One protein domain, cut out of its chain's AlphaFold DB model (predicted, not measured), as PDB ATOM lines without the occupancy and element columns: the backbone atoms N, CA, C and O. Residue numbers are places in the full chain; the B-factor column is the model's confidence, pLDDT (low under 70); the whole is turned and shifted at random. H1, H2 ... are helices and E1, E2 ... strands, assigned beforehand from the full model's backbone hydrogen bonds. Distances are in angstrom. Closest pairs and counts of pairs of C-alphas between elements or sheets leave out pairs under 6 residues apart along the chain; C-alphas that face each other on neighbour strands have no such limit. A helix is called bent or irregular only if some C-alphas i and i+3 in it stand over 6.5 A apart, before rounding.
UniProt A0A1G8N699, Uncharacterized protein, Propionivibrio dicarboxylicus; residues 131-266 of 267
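Overview. This is residues 131 to 266 of the 267 residues of an uncharacterized protein of Propionivibrio dicarboxylicus (UniProt A0A1G8N699). A long kinked helix, H9, runs through the core, and the shorter helices H1, H2, H3 and H4 pack on successive parts of it, crossing it at steep angles. From H4 an arc of short helices, H5, H6 and H8, brings the chain back close to H9, while E1 and H7 lie beyond H6 and H8, away from H3. The printed part has 136 residues with nine named helices and one named strand, in the order H1 to H6, E1, H7, H8, H9; its class is mostly helix. It is compact, with a radius of gyration of the C-alphas of 14.5 A and spans of 42 by 39 by 28 A.

Arrangement. H1, residues 134 to 139, touches residues 246 to 250 of H9, residues 243 to 264, at a steep tilt of 64 degrees; the closest C-alphas, of Leu 137 and Ala 250, are 5.6 A apart. H9 is the hub, touching four helices. H2, residues 145 to 151, touches it at residues 247 to 255, closest at the C-alphas of Pro 145 and Ala 251, 4.6 A. H3, residues 156 to 167, touches its residues 252 to 260, closest at the C-alphas of Ala 163 and Leu 256, 5.4 A. H4, residues 172 to 182, touches its residues 257 to 261, closest at the C-alphas of Thr 179 and Val 260, 6.4 A. H4 forms a helical hairpin with H5, residues 192 to 199, at a steep tilt of 43 degrees, opposite ways. H6, residues 204 to 211, touches H5 about perpendicular, at 73 degrees, closest at the C-alphas of Ala 196 and Tyr 204, 6.0 A. E1, residues 214 to 216, pairs with no named strand. H7, residues 221 to 226, and H8, residues 228 to 235, touch only at the corner. H8 is close to H9 but not clearly touching, with the C-alphas of Leu 233 and Tyr 249 6.3 A apart. Every O i to N i+4 pair is within hydrogen-bond range in H1, H3, H4, H5, H6 and H8. In H2 it is 2 of 3, in H9 16 of 18, and in H7 0 of 2, with 2 of 3 O i to N i+3 pairs.

Along the chain. H1 begins at C-alpha 134, (-1.864, -14.532, -37.938). H3 is 16.1 A long and H4 14.5 A. H7 is irregular, but only just: C-alphas 222 and 225 are 6.9 A apart. H9, 31.2 A long, has a kink of 32 degrees near residue 250 and is irregular, with C-alphas 244 and 247 8.0 A apart; it ends at C-alpha 264, (-13.033, 3.896, -47.128).

Size, cuts and confidence. The two C-alphas farthest apart, of Glu 151 and Arg 200, are 42.2 A apart. The printed part has no cut and no long link. Confidence is under 70 in residues 131 to 143, 185 to 188, 216 to 222, 239 to 240 and 264 to 266.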
ATOM      1  N   TYR A 131      -6.594 -17.317 -41.589       49.62
ATOM      2  CA  TYR A 131      -5.803 -16.438 -40.731       49.62
ATOM      3  C   TYR A 131      -5.686 -16.885 -39.272       49.62
ATOM      4  O   TYR A 131      -5.111 -16.159 -38.467       49.62
ATOM      5  N   ALA A 132      -6.120 -18.101 -38.922       37.31
ATOM      6  CA  ALA A 132      -5.805 -18.704 -37.620       37.31
ATOM      7  C   ALA A 132      -4.283 -18.918 -37.388       37.31
ATOM      8  O   ALA A 132      -3.883 -19.391 -36.333       37.31
ATOM      9  N   ASP A 133      -3.445 -18.552 -38.367       44.22
ATOM     10  CA  ASP A 133      -1.983 -18.452 -38.306       44.22
ATOM     11  C   ASP A 133      -1.495 -16.975 -38.421       44.22
ATOM     12  O   ASP A 133      -0.371 -16.739 -38.861       44.22
ATOM     13  N   LYS A 134      -2.303 -15.955 -38.042       44.59
ATOM     14  CA  LYS A 134      -1.864 -14.532 -37.938       44.59
ATOM     15  C   LYS A 134      -0.547 -14.414 -37.159       44.59
ATOM     16  O   LYS A 134       0.345 -13.675 -37.566       44.59
ATOM     17  N   ASP A 135      -0.386 -15.241 -36.125       41.69
ATOM     18  CA  ASP A 135       0.820 -15.298 -35.300       41.69
ATOM     19  C   ASP A 135       2.065 -15.733 -36.111       41.69
ATOM     20  O   ASP A 135       3.148 -15.221 -35.856       41.69
ATOM     21  N   LYS A 136       1.943 -16.558 -37.169       42.03
ATOM     22  CA  LYS A 136       3.069 -16.863 -38.083       42.03
ATOM     23  C   LYS A 136       3.375 -15.737 -39.066       42.03
ATOM     24  O   LYS A 136       4.517 -15.614 -39.500       42.03
ATOM     25  N   LEU A 137       2.375 -14.937 -39.439       44.34
ATOM     26  CA  LEU A 137       2.558 -13.774 -40.310       44.34
ATOM     27  C   LEU A 137       3.265 -12.624 -39.574       44.34
ATOM     28  O   LEU A 137       4.080 -11.922 -40.174       44.34
ATOM     29  N   ASP A 138       2.991 -12.462 -38.278       41.28
ATOM     30  CA  ASP A 138       3.661 -11.478 -37.424       41.28
ATOM     31  C   ASP A 138       4.992 -11.985 -36.840       41.28
ATOM     32  O   ASP A 138       5.944 -11.206 -36.768       41.28
ATOM     33  N   GLU A 139       5.143 -13.282 -36.532       42.22
ATOM     34  CA  GLU A 139       6.447 -13.870 -36.164       42.22
ATOM     35  C   GLU A 139       7.440 -13.905 -37.341       42.22
ATOM     36  O   GLU A 139       8.647 -13.784 -37.124       42.22
ATOM     37  N   ALA A 140       6.968 -14.003 -38.592       43.62
ATOM     38  CA  ALA A 140       7.815 -13.892 -39.787       43.62
ATOM     39  C   ALA A 140       8.274 -12.448 -40.089       43.62
ATOM     40  O   ALA A 140       9.103 -12.236 -40.972       43.62
ATOM     41  N   SER A 141       7.756 -11.451 -39.363       46.47
ATOM     42  CA  SER A 141       7.888 -10.019 -39.650       46.47
ATOM     43  C   SER A 141       8.653  -9.284 -38.539       46.47
ATOM     44  O   SER A 141       8.189  -8.270 -38.021       46.47
ATOM     45  N   ALA A 142       9.856  -9.745 -38.176       50.41
ATOM     46  CA  ALA A 142      10.778  -8.905 -37.393       50.41
ATOM     47  C   ALA A 142      11.196  -7.635 -38.169       50.41
ATOM     48  O   ALA A 142      11.581  -6.629 -37.573       50.41
ATOM     49  N   ASP A 143      11.096  -7.692 -39.498       60.00
ATOM     50  CA  ASP A 143      11.416  -6.618 -40.427       60.00
ATOM     51  C   ASP A 143      10.165  -5.858 -40.884       60.00
ATOM     52  O   ASP A 143       9.073  -6.419 -40.986       60.00
ATOM     53  N   THR A 144      10.317  -4.559 -41.160       78.94
ATOM     54  CA  THR A 144       9.209  -3.725 -41.645       78.94
ATOM     55  C   THR A 144       8.792  -4.141 -43.066       78.94
ATOM     56  O   THR A 144       9.642  -4.632 -43.821       78.94
ATOM     57  N   PRO A 145       7.520  -3.932 -43.475       77.81
ATOM     58  CA  PRO A 145       7.057  -4.261 -44.826       77.81
ATOM     59  C   PRO A 145       7.969  -3.699 -45.926       77.81
ATOM     60  O   PRO A 145       8.281  -4.395 -46.887       77.81
ATOM     61  N   GLU A 146       8.493  -2.483 -45.753       80.50
ATOM     62  CA  GLU A 146       9.415  -1.840 -46.695       80.50
ATOM     63  C   GLU A 146      10.706  -2.635 -46.899       80.50
ATOM     64  O   GLU A 146      11.237  -2.671 -48.009       80.50
ATOM     65  N   LYS A 147      11.258  -3.229 -45.835       80.62
ATOM     66  CA  LYS A 147      12.509  -3.985 -45.923       80.62
ATOM     67  C   LYS A 147      12.289  -5.293 -46.677       80.62
ATOM     68  O   LYS A 147      13.063  -5.584 -47.582       80.62
ATOM     69  N   VAL A 148      11.213  -6.012 -46.355       83.50
ATOM     70  CA  VAL A 148      10.866  -7.279 -47.009       83.50
ATOM     71  C   VAL A 148      10.568  -7.065 -48.495       83.50
ATOM     72  O   VAL A 148      11.120  -7.765 -49.334       83.50
ATOM     73  N   LEU A 149       9.759  -6.062 -48.851       84.69
ATOM     74  CA  LEU A 149       9.414  -5.782 -50.252       84.69
ATOM     75  C   LEU A 149      10.651  -5.467 -51.115       84.69
ATOM     76  O   LEU A 149      10.754  -5.942 -52.247       84.69
ATOM     77  N   ARG A 150      11.630  -4.730 -50.570       84.81
ATOM     78  CA  ARG A 150      12.868  -4.387 -51.295       84.81
ATOM     79  C   ARG A 150      13.706  -5.606 -51.672       84.81
ATOM     80  O   ARG A 150      14.345  -5.578 -52.725       84.81
ATOM     81  N   GLU A 151      13.703  -6.665 -50.861       85.81
ATOM     82  CA  GLU A 151      14.412  -7.916 -51.182       85.81
ATOM     83  C   GLU A 151      13.884  -8.548 -52.477       85.81
ATOM     84  O   GLU A 151      14.652  -9.133 -53.235       85.81
ATOM     85  N   PHE A 152      12.608  -8.312 -52.785       84.75
ATOM     86  CA  PHE A 152      11.929  -8.750 -54.006       84.75
ATOM     87  C   PHE A 152      11.849  -7.664 -55.087       84.75
ATOM     88  O   PHE A 152      11.130  -7.819 -56.068       84.75
ATOM     89  N   HIS A 153      12.587  -6.562 -54.921       86.88
ATOM     90  CA  HIS A 153      12.620  -5.429 -55.857       86.88
ATOM     91  C   HIS A 153      11.251  -4.749 -56.035       86.88
ATOM     92  O   HIS A 153      10.984  -4.135 -57.066       86.88
ATOM     93  N   LEU A 154      10.408  -4.828 -55.003       88.06
ATOM     94  CA  LEU A 154       9.119  -4.154 -54.924       88.06
ATOM     95  C   LEU A 154       9.211  -2.945 -53.989       88.06
ATOM     96  O   LEU A 154       9.941  -2.951 -52.991       88.06
ATOM     97  N   THR A 155       8.441  -1.906 -54.296       88.81
ATOM     98  CA  THR A 155       8.231  -0.758 -53.405       88.81
ATOM     99  C   THR A 155       6.849  -0.824 -52.755       88.81
ATOM    100  O   THR A 155       5.974  -1.559 -53.220       88.81
ATOM    101  N   ILE A 156       6.630  -0.063 -51.673       88.94
ATOM    102  CA  ILE A 156       5.282   0.049 -51.098       88.94
ATOM    103  C   ILE A 156       4.334   0.653 -52.128       88.94
ATOM    104  O   ILE A 156       3.209   0.188 -52.257       88.94
ATOM    105  N   GLU A 157       4.795   1.642 -52.888       88.31
ATOM    106  CA  GLU A 157       4.017   2.339 -53.902       88.31
ATOM    107  C   GLU A 157       3.536   1.387 -55.007       88.31
ATOM    108  O   GLU A 157       2.362   1.430 -55.378       88.31
ATOM    109  N   ASP A 158       4.401   0.484 -55.480       86.88
ATOM    110  CA  ASP A 158       4.043  -0.514 -56.496       86.88
ATOM    111  C   ASP A 158       2.992  -1.500 -55.971       86.88
ATOM    112  O   ASP A 158       1.988  -1.780 -56.634       86.88
ATOM    113  N   VAL A 159       3.197  -2.012 -54.753       90.94
ATOM    114  CA  VAL A 159       2.276  -2.969 -54.127       90.94
ATOM    115  C   VAL A 159       0.944  -2.303 -53.788       90.94
ATOM    116  O   VAL A 159      -0.108  -2.904 -53.998       90.94
ATOM    117  N   PHE A 160       0.961  -1.050 -53.339       91.38
ATOM    118  CA  PHE A 160      -0.235  -0.263 -53.054       91.38
ATOM    119  C   PHE A 160      -1.030   0.031 -54.332       91.38
ATOM    120  O   PHE A 160      -2.243  -0.168 -54.367       91.38
ATOM    121  N   ALA A 161      -0.365   0.421 -55.424       88.25
ATOM    122  CA  ALA A 161      -1.013   0.610 -56.722       88.25
ATOM    123  C   ALA A 161      -1.615  -0.701 -57.269       88.25
ATOM    124  O   ALA A 161      -2.721  -0.705 -57.828       88.25
ATOM    125  N   SER A 162      -0.919  -1.825 -57.068       92.38
ATOM    126  CA  SER A 162      -1.432  -3.163 -57.375       92.38
ATOM    127  C   SER A 162      -2.662  -3.507 -56.527       92.38
ATOM    128  O   SER A 162      -3.675  -3.943 -57.075       92.38
ATOM    129  N   ALA A 163      -2.629  -3.232 -55.219       91.19
ATOM    130  CA  ALA A 163      -3.748  -3.442 -54.303       91.19
ATOM    131  C   ALA A 163      -4.983  -2.618 -54.705       91.19
ATOM    132  O   ALA A 163      -6.076  -3.167 -54.813       91.19
ATOM    133  N   LEU A 164      -4.822  -1.334 -55.036       90.56
ATOM    134  CA  LEU A 164      -5.925  -0.507 -55.541       90.56
ATOM    135  C   LEU A 164      -6.504  -1.046 -56.856       90.56
ATOM    136  O   LEU A 164      -7.716  -1.021 -57.071       90.56
ATOM    137  N   THR A 165      -5.650  -1.546 -57.752       92.81
ATOM    138  CA  THR A 165      -6.096  -2.175 -59.004       92.81
ATOM    139  C   THR A 165      -6.873  -3.460 -58.737       92.81
ATOM    140  O   THR A 165      -7.862  -3.727 -59.423       92.81
ATOM    141  N   PHE A 166      -6.438  -4.245 -57.750       92.81
ATOM    142  CA  PHE A 166      -7.149  -5.423 -57.281       92.81
ATOM    143  C   PHE A 166      -8.528  -5.042 -56.739       92.81
ATOM    144  O   PHE A 166      -9.506  -5.567 -57.263       92.81
ATOM    145  N   LEU A 167      -8.617  -4.102 -55.790       91.06
ATOM    146  CA  LEU A 167      -9.866  -3.668 -55.144       91.06
ATOM    147  C   LEU A 167     -10.900  -3.154 -56.157       91.06
ATOM    148  O   LEU A 167     -12.031  -3.626 -56.183       91.06
ATOM    149  N   LYS A 168     -10.492  -2.293 -57.100       91.00
ATOM    150  CA  LYS A 168     -11.384  -1.714 -58.129       91.00
ATOM    151  C   LYS A 168     -12.061  -2.727 -59.052       91.00
ATOM    152  O   LYS A 168     -12.995  -2.374 -59.769       91.00
ATOM    153  N   ARG A 169     -11.552  -3.957 -59.114       89.06
ATOM    154  CA  ARG A 169     -12.094  -5.028 -59.960       89.06
ATOM    155  C   ARG A 169     -13.058  -5.941 -59.212       89.06
ATOM    156  O   ARG A 169     -13.611  -6.840 -59.844       89.06
ATOM    157  N   GLN A 170     -13.227  -5.745 -57.906       87.62
ATOM    158  CA  GLN A 170     -14.004  -6.648 -57.074       87.62
ATOM    159  C   GLN A 170     -15.461  -6.231 -56.941       87.62
ATOM    160  O   GLN A 170     -15.864  -5.100 -57.203       87.62
ATOM    161  N   GLU A 171     -16.269  -7.205 -56.542       84.81
ATOM    162  CA  GLU A 171     -17.639  -6.974 -56.122       84.81
ATOM    163  C   GLU A 171     -17.679  -6.415 -54.693       84.81
ATOM    164  O   GLU A 171     -16.850  -6.765 -53.857       84.81
ATOM    165  N   GLN A 172     -18.735  -5.666 -54.371       83.88
ATOM    166  CA  GLN A 172     -18.944  -5.021 -53.066       83.88
ATOM    167  C   GLN A 172     -18.794  -5.957 -51.850       83.88
ATOM    168  O   GLN A 172     -18.440  -5.524 -50.756       83.88
ATOM    169  N   TRP A 173     -19.092  -7.252 -52.003       82.56
ATOM    170  CA  TRP A 173     -18.967  -8.203 -50.897       82.56
ATOM    171  C   TRP A 173     -17.508  -8.424 -50.468       82.56
ATOM    172  O   TRP A 173     -17.277  -8.767 -49.310       82.56
ATOM    173  N   VAL A 174     -16.545  -8.216 -51.372       88.31
ATOM    174  CA  VAL A 174     -15.112  -8.301 -51.072       88.31
ATOM    175  C   VAL A 174     -14.700  -7.143 -50.177       88.31
ATOM    176  O   VAL A 174     -14.087  -7.385 -49.142       88.31
ATOM    177  N   ASP A 175     -15.114  -5.921 -50.509       86.75
ATOM    178  CA  ASP A 175     -14.797  -4.727 -49.718       86.75
ATOM    179  C   ASP A 175     -15.325  -4.851 -48.287       86.75
ATOM    180  O   ASP A 175     -14.606  -4.563 -47.335       86.75
ATOM    181  N   LEU A 176     -16.546  -5.367 -48.114       85.56
ATOM    182  CA  LEU A 176     -17.128  -5.605 -46.788       85.56
ATOM    183  C   LEU A 176     -16.313  -6.605 -45.961       85.56
ATOM    184  O   LEU A 176     -16.146  -6.422 -44.758       85.56
ATOM    185  N   TYR A 177     -15.818  -7.671 -46.590       88.06
ATOM    186  CA  TYR A 177     -15.000  -8.670 -45.905       88.06
ATOM    187  C   TYR A 177     -13.607  -8.137 -45.582       88.06
ATOM    188  O   TYR A 177     -13.096  -8.386 -44.490       88.06
ATOM    189  N   LEU A 178     -13.001  -7.388 -46.501       88.38
ATOM    190  CA  LEU A 178     -11.693  -6.792 -46.274       88.38
ATOM    191  C   LEU A 178     -11.759  -5.736 -45.168       88.38
ATOM    192  O   LEU A 178     -11.008  -5.835 -44.207       88.38
ATOM    193  N   THR A 179     -12.704  -4.803 -45.250       85.56
ATOM    194  CA  THR A 179     -12.832  -3.665 -44.325       85.56
ATOM    195  C   THR A 179     -13.232  -4.094 -42.920       85.56
ATOM    196  O   THR A 179     -12.660  -3.619 -41.949       85.56
ATOM    197  N   HIS A 180     -14.198  -5.009 -42.788       82.19
ATOM    198  CA  HIS A 180     -14.792  -5.299 -41.482       82.19
ATOM    199  C   HIS A 180     -14.368  -6.629 -40.866       82.19
ATOM    200  O   HIS A 180     -14.669  -6.851 -39.701       82.19
ATOM    201  N   ASN A 181     -13.689  -7.521 -41.588       85.31
ATOM    202  CA  ASN A 181     -13.221  -8.786 -41.013       85.31
ATOM    203  C   ASN A 181     -11.704  -8.935 -41.107       85.31
ATOM    204  O   ASN A 181     -11.061  -9.234 -40.102       85.31
ATOM    205  N   PHE A 182     -11.137  -8.715 -42.293       84.75
ATOM    206  CA  PHE A 182      -9.750  -9.082 -42.559       84.75
ATOM    207  C   PHE A 182      -8.714  -8.018 -42.157       84.75
ATOM    208  O   PHE A 182      -7.736  -8.351 -41.488       84.75
ATOM    209  N   CYS A 183      -8.924  -6.764 -42.559       84.81
ATOM    210  CA  CYS A 183      -8.019  -5.640 -42.332       84.81
ATOM    211  C   CYS A 183      -8.238  -4.753 -41.091       84.81
ATOM    212  O   CYS A 183      -7.305  -4.004 -40.798       84.81
ATOM    213  N   PRO A 184      -9.379  -4.761 -40.374       74.75
ATOM    214  CA  PRO A 184      -9.544  -3.878 -39.227       74.75
ATOM    215  C   PRO A 184      -8.678  -4.328 -38.050       74.75
ATOM    216  O   PRO A 184      -8.310  -5.505 -37.933       74.75
ATOM    217  N   ASP A 185      -8.412  -3.387 -37.146       66.75
ATOM    218  CA  ASP A 185      -7.840  -3.693 -35.841       66.75
ATOM    219  C   ASP A 185      -8.755  -4.675 -35.083       66.75
ATOM    220  O   ASP A 185      -9.975  -4.709 -35.276       66.75
ATOM    221  N   ASP A 186      -8.184  -5.504 -34.203       58.72
ATOM    222  CA  ASP A 186      -8.900  -6.625 -33.565       58.72
ATOM    223  C   ASP A 186     -10.160  -6.200 -32.765       58.72
ATOM    224  O   ASP A 186     -11.063  -7.018 -32.528       58.72
ATOM    225  N   GLU A 187     -10.231  -4.928 -32.358       60.22
ATOM    226  CA  GLU A 187     -11.374  -4.306 -31.671       60.22
ATOM    227  C   GLU A 187     -12.538  -3.976 -32.619       60.22
ATOM    228  O   GLU A 187     -13.699  -4.082 -32.222       60.22
ATOM    229  N   GLU A 188     -12.240  -3.641 -33.874       64.62
ATOM    230  CA  GLU A 188     -13.217  -3.264 -34.905       64.62
ATOM    231  C   GLU A 188     -13.577  -4.440 -35.829       64.62
ATOM    232  O   GLU A 188     -14.562  -4.379 -36.568       64.62
ATOM    233  N   SER A 189     -12.818  -5.540 -35.753       74.81
ATOM    234  CA  SER A 189     -13.068  -6.760 -36.519       74.81
ATOM    235  C   SER A 189     -14.379  -7.451 -36.123       74.81
ATOM    236  O   SER A 189     -14.581  -7.904 -34.986       74.81
ATOM    237  N   GLU A 190     -15.258  -7.576 -37.115       74.06
ATOM    238  CA  GLU A 190     -16.551  -8.239 -37.076       74.06
ATOM    239  C   GLU A 190     -16.462  -9.662 -37.671       74.06
ATOM    240  O   GLU A 190     -15.894  -9.867 -38.750       74.06
ATOM    241  N   PRO A 191     -17.063 -10.678 -37.023       77.31
ATOM    242  CA  PRO A 191     -17.121 -12.033 -37.567       77.31
ATOM    243  C   PRO A 191     -17.866 -12.119 -38.907       77.31
ATOM    244  O   PRO A 191     -18.905 -11.483 -39.106       77.31
ATOM    245  N   LEU A 192     -17.418 -13.016 -39.795       76.44
ATOM    246  CA  LEU A 192     -18.031 -13.234 -41.115       76.44
ATOM    247  C   LEU A 192     -19.538 -13.538 -41.054       76.44
ATOM    248  O   LEU A 192     -20.290 -13.106 -41.925       76.44
ATOM    249  N   CYS A 193     -20.003 -14.263 -40.031       72.50
ATOM    250  CA  CYS A 193     -21.423 -14.584 -39.866       72.50
ATOM    251  C   CYS A 193     -22.275 -13.343 -39.539       72.50
ATOM    252  O   CYS A 193     -23.406 -13.226 -40.020       72.50
ATOM    253  N   HIS A 194     -21.735 -12.400 -38.764       77.19
ATOM    254  CA  HIS A 194     -22.403 -11.142 -38.439       77.19
ATOM    255  C   HIS A 194     -22.455 -10.231 -39.668       77.19
ATOM    256  O   HIS A 194     -23.543  -9.763 -40.019       77.19
ATOM    257  N   LEU A 195     -21.352 -10.133 -40.419       78.44
ATOM    258  CA  LEU A 195     -21.317  -9.420 -41.698       78.44
ATOM    259  C   LEU A 195     -22.312  -9.996 -42.701       78.44
ATOM    260  O   LEU A 195     -23.085  -9.256 -43.315       78.44
ATOM    261  N   ALA A 196     -22.355 -11.322 -42.828       75.62
ATOM    262  CA  ALA A 196     -23.285 -11.994 -43.719       75.62
ATOM    263  C   ALA A 196     -24.744 -11.719 -43.347       75.62
ATOM    264  O   ALA A 196     -25.568 -11.472 -44.228       75.62
ATOM    265  N   LYS A 197     -25.065 -11.702 -42.049       73.88
ATOM    266  CA  LYS A 197     -26.404 -11.373 -41.552       73.88
ATOM    267  C   LYS A 197     -26.755  -9.903 -41.792       73.88
ATOM    268  O   LYS A 197     -27.844  -9.620 -42.292       73.88
ATOM    269  N   ARG A 198     -25.848  -8.978 -41.464       80.38
ATOM    270  CA  ARG A 198     -26.056  -7.526 -41.587       80.38
ATOM    271  C   ARG A 198     -26.221  -7.096 -43.043       80.38
ATOM    272  O   ARG A 198     -27.140  -6.343 -43.353       80.38
ATOM    273  N   HIS A 199     -25.391  -7.634 -43.935       78.62
ATOM    274  CA  HIS A 199     -25.358  -7.269 -45.355       78.62
ATOM    275  C   HIS A 199     -26.073  -8.274 -46.274       78.62
ATOM    276  O   HIS A 199     -26.051  -8.118 -47.491       78.62
ATOM    277  N   ARG A 200     -26.742  -9.290 -45.707       77.56
ATOM    278  CA  ARG A 200     -27.492 -10.339 -46.431       77.56
ATOM    279  C   ARG A 200     -26.657 -11.055 -47.500       77.56
ATOM    280  O   ARG A 200     -27.127 -11.314 -48.608       77.56
ATOM    281  N   ILE A 201     -25.419 -11.396 -47.158       73.31
ATOM    282  CA  ILE A 201     -24.501 -12.095 -48.057       73.31
ATOM    283  C   ILE A 201     -24.856 -13.585 -48.060       73.31
ATOM    284  O   ILE A 201     -24.638 -14.299 -47.081       73.31
ATOM    285  N   ALA A 202     -25.416 -14.062 -49.171       71.88
ATOM    286  CA  ALA A 202     -25.675 -15.483 -49.370       71.88
ATOM    287  C   ALA A 202     -24.358 -16.265 -49.514       71.88
ATOM    288  O   ALA A 202     -23.380 -15.753 -50.059       71.88
ATOM    289  N   SER A 203     -24.349 -17.524 -49.065       72.56
ATOM    290  CA  SER A 203     -23.200 -18.432 -49.213       72.56
ATOM    291  C   SER A 203     -21.882 -17.831 -48.697       72.56
ATOM    292  O   SER A 203     -20.846 -17.903 -49.361       72.56
ATOM    293  N   TYR A 204     -21.923 -17.221 -47.508       73.38
ATOM    294  CA  TYR A 204     -20.818 -16.422 -46.978       73.38
ATOM    295  C   TYR A 204     -19.523 -17.219 -46.754       73.38
ATOM    296  O   TYR A 204     -18.452 -16.691 -47.037       73.38
ATOM    297  N   HIS A 205     -19.612 -18.488 -46.330       72.62
ATOM    298  CA  HIS A 205     -18.455 -19.381 -46.179       72.62
ATOM    299  C   HIS A 205     -17.763 -19.681 -47.523       72.62
ATOM    300  O   HIS A 205     -16.567 -19.416 -47.635       72.62
ATOM    301  N   PRO A 206     -18.472 -20.143 -48.577       74.31
ATOM    302  CA  PRO A 206     -17.894 -20.254 -49.916       74.31
ATOM    303  C   PRO A 206     -17.259 -18.962 -50.440       74.31
ATOM    304  O   PRO A 206     -16.182 -19.022 -51.023       74.31
ATOM    305  N   ARG A 207     -17.878 -17.796 -50.204       81.31
ATOM    306  CA  ARG A 207     -17.318 -16.496 -50.615       81.31
ATOM    307  C   ARG A 207     -16.048 -16.134 -49.850       81.31
ATOM    308  O   ARG A 207     -15.082 -15.675 -50.449       81.31
ATOM    309  N   ALA A 208     -16.020 -16.379 -48.542       82.00
ATOM    310  CA  ALA A 208     -14.829 -16.158 -47.730       82.00
ATOM    311  C   ALA A 208     -13.684 -17.095 -48.151       82.00
ATOM    312  O   ALA A 208     -12.526 -16.680 -48.180       82.00
ATOM    313  N   ALA A 209     -14.004 -18.330 -48.548       81.69
ATOM    314  CA  ALA A 209     -13.035 -19.269 -49.101       81.69
ATOM    315  C   ALA A 209     -12.532 -18.847 -50.486       81.69
ATOM    316  O   ALA A 209     -11.331 -18.868 -50.727       81.69
ATOM    317  N   GLN A 210     -13.427 -18.388 -51.363       86.12
ATOM    318  CA  GLN A 210     -13.074 -17.847 -52.676       86.12
ATOM    319  C   GLN A 210     -12.133 -16.642 -52.560       86.12
ATOM    320  O   GLN A 210     -11.164 -16.544 -53.311       86.12
ATOM    321  N   LEU A 211     -12.390 -15.743 -51.605       89.25
ATOM    322  CA  LEU A 211     -11.523 -14.595 -51.356       89.25
ATOM    323  C   LEU A 211     -10.151 -15.016 -50.810       89.25
ATOM    324  O   LEU A 211      -9.147 -14.401 -51.158       89.25
ATOM    325  N   GLY A 212     -10.096 -16.092 -50.024       87.44
ATOM    326  CA  GLY A 212      -8.882 -16.586 -49.368       87.44
ATOM    327  C   GLY A 212      -8.820 -16.285 -47.869       87.44
ATOM    328  O   GLY A 212      -7.778 -16.471 -47.253       87.44
ATOM    329  N   ILE A 213      -9.934 -15.856 -47.265       83.75
ATOM    330  CA  ILE A 213     -10.024 -15.542 -45.829       83.75
ATOM    331  C   ILE A 213     -10.259 -16.789 -44.977       83.75
ATOM    332  O   ILE A 213      -9.805 -16.885 -43.837       83.75
ATOM    333  N   THR A 214     -10.951 -17.780 -45.532       78.75
ATOM    334  CA  THR A 214     -11.192 -19.077 -44.889       78.75
ATOM    335  C   THR A 214     -10.662 -20.200 -45.764       78.75
ATOM    336  O   THR A 214     -10.599 -20.056 -46.980       78.75
ATOM    337  N   ARG A 215     -10.339 -21.346 -45.176       72.81
ATOM    338  CA  ARG A 215     -10.006 -22.574 -45.907       72.81
ATOM    339  C   ARG A 215     -10.800 -23.744 -45.355       72.81
ATOM    340  O   ARG A 215     -11.216 -23.726 -44.193       72.81
ATOM    341  N   LYS A 216     -10.979 -24.798 -46.146       67.75
ATOM    342  CA  LYS A 216     -11.413 -26.071 -45.570       67.75
ATOM    343  C   LYS A 216     -10.256 -26.649 -44.772       67.75
ATOM    344  O   LYS A 216      -9.091 -26.523 -45.146       67.75
ATOM    345  N   LYS A 217     -10.570 -27.351 -43.686       61.19
ATOM    346  CA  LYS A 217      -9.560 -27.970 -42.813       61.19
ATOM    347  C   LYS A 217      -8.636 -28.968 -43.541       61.19
ATOM    348  O   LYS A 217      -7.544 -29.241 -43.055       61.19
ATOM    349  N   LYS A 218      -9.069 -29.495 -44.693       59.38
ATOM    350  CA  LYS A 218      -8.331 -30.440 -45.551       59.38
ATOM    351  C   LYS A 218      -7.601 -29.783 -46.733       59.38
ATOM    352  O   LYS A 218      -6.916 -30.497 -47.462       59.38
ATOM    353  N   ASP A 219      -7.759 -28.476 -46.953       61.62
ATOM    354  CA  ASP A 219      -7.125 -27.811 -48.092       61.62
ATOM    355  C   ASP A 219      -5.606 -27.765 -47.897       61.62
ATOM    356  O   ASP A 219      -5.091 -27.377 -46.842       61.62
ATOM    357  N   VAL A 220      -4.878 -28.177 -48.932       58.91
ATOM    358  CA  VAL A 220      -3.419 -28.085 -48.968       58.91
ATOM    359  C   VAL A 220      -2.998 -26.646 -49.278       58.91
ATOM    360  O   VAL A 220      -3.603 -26.020 -50.145       58.91
ATOM    361  N   PRO A 221      -1.919 -26.119 -48.664       59.28
ATOM    362  CA  PRO A 221      -1.427 -24.764 -48.944       59.28
ATOM    363  C   PRO A 221      -1.187 -24.469 -50.435       59.28
ATOM    364  O   PRO A 221      -1.274 -23.320 -50.855       59.28
ATOM    365  N   ALA A 222      -0.924 -25.506 -51.238       61.06
ATOM    366  CA  ALA A 222      -0.679 -25.411 -52.674       61.06
ATOM    367  C   ALA A 222      -1.870 -24.878 -53.494       61.06
ATOM    368  O   ALA A 222      -1.644 -24.336 -54.571       61.06
ATOM    369  N   THR A 223      -3.113 -25.000 -53.012       72.19
ATOM    370  CA  THR A 223      -4.302 -24.492 -53.727       72.19
ATOM    371  C   THR A 223      -4.643 -23.049 -53.366       72.19
ATOM    372  O   THR A 223      -5.557 -22.469 -53.943       72.19
ATOM    373  N   TYR A 224      -3.913 -22.424 -52.433       80.56
ATOM    374  CA  TYR A 224      -4.207 -21.053 -52.010       80.56
ATOM    375  C   TYR A 224      -4.101 -20.045 -53.164       80.56
ATOM    376  O   TYR A 224      -4.856 -19.075 -53.197       80.56
ATOM    377  N   SER A 225      -3.236 -20.302 -54.151       81.06
ATOM    378  CA  SER A 225      -3.083 -19.494 -55.372       81.06
ATOM    379  C   SER A 225      -4.351 -19.396 -56.232       81.06
ATOM    380  O   SER A 225      -4.454 -18.488 -57.057       81.06
ATOM    381  N   GLU A 226      -5.322 -20.292 -56.033       84.75
ATOM    382  CA  GLU A 226      -6.619 -20.286 -56.721       84.75
ATOM    383  C   GLU A 226      -7.617 -19.299 -56.092       84.75
ATOM    384  O   GLU A 226      -8.622 -18.950 -56.711       84.75
ATOM    385  N   THR A 227      -7.349 -18.835 -54.868       89.50
ATOM    386  CA  THR A 227      -8.160 -17.808 -54.199       89.50
ATOM    387  C   THR A 227      -7.896 -16.431 -54.803       89.50
ATOM    388  O   THR A 227      -6.863 -16.198 -55.428       89.50
ATOM    389  N   MET A 228      -8.802 -15.476 -54.596       91.69
ATOM    390  CA  MET A 228      -8.638 -14.116 -55.122       91.69
ATOM    391  C   MET A 228      -7.390 -13.429 -54.547       91.69
ATOM    392  O   MET A 228      -6.608 -12.851 -55.303       91.69
ATOM    393  N   LEU A 229      -7.164 -13.541 -53.231       90.69
ATOM    394  CA  LEU A 229      -5.960 -13.010 -52.588       90.69
ATOM    395  C   LEU A 229      -4.711 -13.786 -53.000       90.69
ATOM    396  O   LEU A 229      -3.689 -13.172 -53.288       90.69
ATOM    397  N   GLY A 230      -4.772 -15.116 -53.079       88.19
ATOM    398  CA  GLY A 230      -3.630 -15.913 -53.525       88.19
ATOM    399  C   GLY A 230      -3.240 -15.634 -54.975       88.19
ATOM    400  O   GLY A 230      -2.049 -15.545 -55.277       88.19
ATOM    401  N   ASN A 231      -4.207 -15.415 -55.866       88.81
ATOM    402  CA  ASN A 231      -3.950 -15.035 -57.251       88.81
ATOM    403  C   ASN A 231      -3.297 -13.649 -57.342       88.81
ATOM    404  O   ASN A 231      -2.294 -13.484 -58.038       88.81
ATOM    405  N   TRP A 232      -3.811 -12.676 -56.583       92.38
ATOM    406  CA  TRP A 232      -3.212 -11.346 -56.495       92.38
ATOM    407  C   TRP A 232      -1.778 -11.401 -55.954       92.38
ATOM    408  O   TRP A 232      -0.871 -10.854 -56.576       92.38
ATOM    409  N   LEU A 233      -1.537 -12.133 -54.866       89.31
ATOM    410  CA  LEU A 233      -0.197 -12.329 -54.309       89.31
ATOM    411  C   LEU A 233       0.751 -13.008 -55.305       89.31
ATOM    412  O   LEU A 233       1.898 -12.592 -55.434       89.31
ATOM    413  N   SER A 234       0.264 -13.994 -56.064       86.94
ATOM    414  CA  SER A 234       1.056 -14.653 -57.116       86.94
ATOM    415  C   SER A 234       1.475 -13.673 -58.215       86.94
ATOM    416  O   SER A 234       2.552 -13.814 -58.790       86.94
ATOM    417  N   SER A 235       0.655 -12.654 -58.496       88.50
ATOM    418  CA  SER A 235       0.984 -11.620 -59.488       88.50
ATOM    419  C   SER A 235       2.174 -10.742 -59.084       88.50
ATOM    420  O   SER A 235       2.801 -10.145 -59.955       88.50
ATOM    421  N   LEU A 236       2.519 -10.701 -57.791       84.62
ATOM    422  CA  LEU A 236       3.683  -9.975 -57.278       84.62
ATOM    423  C   LEU A 236       4.994 -10.764 -57.455       84.62
ATOM    424  O   LEU A 236       6.066 -10.171 -57.381       84.62
ATOM    425  N   THR A 237       4.923 -12.080 -57.693       77.69
ATOM    426  CA  THR A 237       6.080 -12.996 -57.756       77.69
ATOM    427  C   THR A 237       6.121 -13.801 -59.053       77.69
ATOM    428  O   THR A 237       6.048 -15.029 -59.041       77.69
ATOM    429  N   GLU A 238       6.200 -13.109 -60.192       73.44
ATOM    430  CA  GLU A 238       6.290 -13.715 -61.538       73.44
ATOM    431  C   GLU A 238       5.167 -14.728 -61.871       73.44
ATOM    432  O   GLU A 238       5.292 -15.529 -62.794       73.44
ATOM    433  N   GLY A 239       4.036 -14.688 -61.157       68.25
ATOM    434  CA  GLY A 239       2.879 -15.555 -61.400       68.25
ATOM    435  C   GLY A 239       2.871 -16.874 -60.623       68.25
ATOM    436  O   GLY A 239       1.971 -17.684 -60.847       68.25
ATOM    437  N   HIS A 240       3.813 -17.101 -59.702       69.69
ATOM    438  CA  HIS A 240       3.889 -18.339 -58.922       69.69
ATOM    439  C   HIS A 240       3.789 -18.087 -57.416       69.69
ATOM    440  O   HIS A 240       4.516 -17.264 -56.862       69.69
ATOM    441  N   PHE A 241       2.901 -18.830 -56.750       73.19
ATOM    442  CA  PHE A 241       2.817 -18.856 -55.293       73.19
ATOM    443  C   PHE A 241       3.874 -19.808 -54.726       73.19
ATOM    444  O   PHE A 241       3.813 -21.013 -54.978       73.19
ATOM    445  N   ASP A 242       4.815 -19.278 -53.949       74.75
ATOM    446  CA  ASP A 242       5.880 -20.052 -53.311       74.75
ATOM    447  C   ASP A 242       5.790 -19.903 -51.781       74.75
ATOM    448  O   ASP A 242       5.889 -18.785 -51.269       74.75
ATOM    449  N   PRO A 243       5.633 -20.999 -51.013       70.50
ATOM    450  CA  PRO A 243       5.701 -20.963 -49.552       70.50
ATOM    451  C   PRO A 243       6.997 -20.353 -48.985       70.50
ATOM    452  O   PRO A 243       7.015 -19.940 -47.829       70.50
ATOM    453  N   ALA A 244       8.083 -20.272 -49.758       75.81
ATOM    454  CA  ALA A 244       9.292 -19.557 -49.359       75.81
ATOM    455  C   ALA A 244       9.082 -18.032 -49.262       75.81
ATOM    456  O   ALA A 244       9.811 -17.354 -48.539       75.81
ATOM    457  N   HIS A 245       8.067 -17.484 -49.936       80.50
ATOM    458  CA  HIS A 245       7.767 -16.051 -49.990       80.50
ATOM    459  C   HIS A 245       6.718 -15.609 -48.952       80.50
ATOM    460  O   HIS A 245       6.126 -14.540 -49.082       80.50
ATOM    461  N   LEU A 246       6.480 -16.389 -47.889       80.38
ATOM    462  CA  LEU A 246       5.472 -16.057 -46.870       80.38
ATOM    463  C   LEU A 246       5.664 -14.668 -46.242       80.38
ATOM    464  O   LEU A 246       4.680 -13.962 -46.043       80.38
ATOM    465  N   ALA A 247       6.907 -14.253 -45.980       78.81
ATOM    466  CA  ALA A 247       7.195 -12.918 -45.451       78.81
ATOM    467  C   ALA A 247       6.800 -11.808 -46.443       78.81
ATOM    468  O   ALA A 247       6.225 -10.794 -46.044       78.81
ATOM    469  N   LEU A 248       7.040 -12.019 -47.742       83.56
ATOM    470  CA  LEU A 248       6.603 -11.101 -48.793       83.56
ATOM    471  C   LEU A 248       5.078 -11.007 -48.836       83.56
ATOM    472  O   LEU A 248       4.530  -9.908 -48.883       83.56
ATOM    473  N   TYR A 249       4.387 -12.145 -48.790       87.06
ATOM    474  CA  TYR A 249       2.927 -12.174 -48.810       87.06
ATOM    475  C   TYR A 249       2.325 -11.508 -47.572       87.06
ATOM    476  O   TYR A 249       1.338 -10.784 -47.687       87.06
ATOM    477  N   ALA A 250       2.959 -11.672 -46.410       84.06
ATOM    478  CA  ALA A 250       2.614 -10.952 -45.190       84.06
ATOM    479  C   ALA A 250       2.723  -9.433 -45.371       84.06
ATOM    480  O   ALA A 250       1.779  -8.700 -45.075       84.06
ATOM    481  N   ALA A 251       3.861  -8.963 -45.893       83.75
ATOM    482  CA  ALA A 251       4.101  -7.547 -46.154       83.75
ATOM    483  C   ALA A 251       3.098  -6.982 -47.173       83.75
ATOM    484  O   ALA A 251       2.536  -5.911 -46.953       83.75
ATOM    485  N   ALA A 252       2.810  -7.725 -48.244       88.19
ATOM    486  CA  ALA A 252       1.831  -7.333 -49.249       88.19
ATOM    487  C   ALA A 252       0.411  -7.229 -48.673       88.19
ATOM    488  O   ALA A 252      -0.274  -6.244 -48.933       88.19
ATOM    489  N   LEU A 253      -0.024  -8.182 -47.839       90.94
ATOM    490  CA  LEU A 253      -1.332  -8.121 -47.175       90.94
ATOM    491  C   LEU A 253      -1.435  -6.939 -46.195       90.94
ATOM    492  O   LEU A 253      -2.484  -6.304 -46.129       90.94
ATOM    493  N   LYS A 254      -0.347  -6.573 -45.498       88.75
ATOM    494  CA  LYS A 254      -0.303  -5.342 -44.685       88.75
ATOM    495  C   LYS A 254      -0.515  -4.094 -45.554       88.75
ATOM    496  O   LYS A 254      -1.311  -3.231 -45.197       88.75
ATOM    497  N   VAL A 255       0.128  -4.023 -46.723       86.94
ATOM    498  CA  VAL A 255      -0.067  -2.919 -47.686       86.94
ATOM    499  C   VAL A 255      -1.479  -2.918 -48.286       86.94
ATOM    500  O   VAL A 255      -2.058  -1.846 -48.459       86.94
ATOM    501  N   LEU A 256      -2.078  -4.087 -48.545       91.69
ATOM    502  CA  LEU A 256      -3.482  -4.193 -48.963       91.69
ATOM    503  C   LEU A 256      -4.415  -3.544 -47.937       91.69
ATOM    504  O   LEU A 256      -5.297  -2.785 -48.320       91.69
ATOM    505  N   CYS A 257      -4.200  -3.794 -46.645       89.62
ATOM    506  CA  CYS A 257      -5.031  -3.205 -45.600       89.62
ATOM    507  C   CYS A 257      -4.893  -1.681 -45.504       89.62
ATOM    508  O   CYS A 257      -5.891  -0.995 -45.291       89.62
ATOM    509  N   LEU A 258      -3.708  -1.129 -45.785       87.25
ATOM    510  CA  LEU A 258      -3.543   0.321 -45.947       87.25
ATOM    511  C   LEU A 258      -4.349   0.864 -47.140       87.25
ATOM    512  O   LEU A 258      -4.931   1.947 -47.058       87.25
ATOM    513  N   ALA A 259      -4.393   0.124 -48.252       87.56
ATOM    514  CA  ALA A 259      -5.163   0.513 -49.432       87.56
ATOM    515  C   ALA A 259      -6.676   0.491 -49.161       87.56
ATOM    516  O   ALA A 259      -7.368   1.440 -49.523       87.56
ATOM    517  N   VAL A 260      -7.168  -0.536 -48.458       87.31
ATOM    518  CA  VAL A 260      -8.577  -0.655 -48.035       87.31
ATOM    519  C   VAL A 260      -8.990   0.535 -47.163       87.31
ATOM    520  O   VAL A 260      -9.970   1.205 -47.477       87.31
ATOM    521  N   ALA A 261      -8.197   0.871 -46.141       84.19
ATOM    522  CA  ALA A 261      -8.468   2.019 -45.270       84.19
ATOM    523  C   ALA A 261      -8.464   3.365 -46.024       84.19
ATOM    524  O   ALA A 261      -9.105   4.331 -45.611       84.19
ATOM    525  N   THR A 262      -7.737   3.457 -47.141       80.69
ATOM    526  CA  THR A 262      -7.700   4.675 -47.963       80.69
ATOM    527  C   THR A 262      -8.948   4.815 -48.837       80.69
ATOM    528  O   THR A 262      -9.469   5.921 -48.962       80.69
ATOM    529  N   GLU A 263      -9.446   3.720 -49.420       74.75
ATOM    530  CA  GLU A 263     -10.688   3.728 -50.210       74.75
ATOM    531  C   GLU A 263     -11.916   4.029 -49.330       74.75
ATOM    532  O   GLU A 263     -12.793   4.772 -49.764       74.75
ATOM    533  N   GLU A 264     -11.951   3.566 -48.073       59.28
ATOM    534  CA  GLU A 264     -13.033   3.896 -47.128       59.28
ATOM    535  C   GLU A 264     -13.121   5.402 -46.832       59.28
ATOM    536  O   GLU A 264     -14.210   5.960 -46.756       59.28
ATOM    537  N   ASN A 265     -11.980   6.091 -46.733       55.44
ATOM    538  CA  ASN A 265     -11.940   7.540 -46.505       55.44
ATOM    539  C   ASN A 265     -12.284   8.376 -47.755       55.44
ATOM    540  O   ASN A 265     -12.438   9.596 -47.653       55.44
ATOM    541  N   ALA A 266     -12.348   7.753 -48.936       53.16
ATOM    542  CA  ALA A 266     -12.635   8.416 -50.207       53.16
ATOM    543  C   ALA A 266     -14.085   8.220 -50.695       53.16
ATOM    544  O   ALA A 266     -14.503   8.941 -51.608       53.16
TER     545      ALA A 266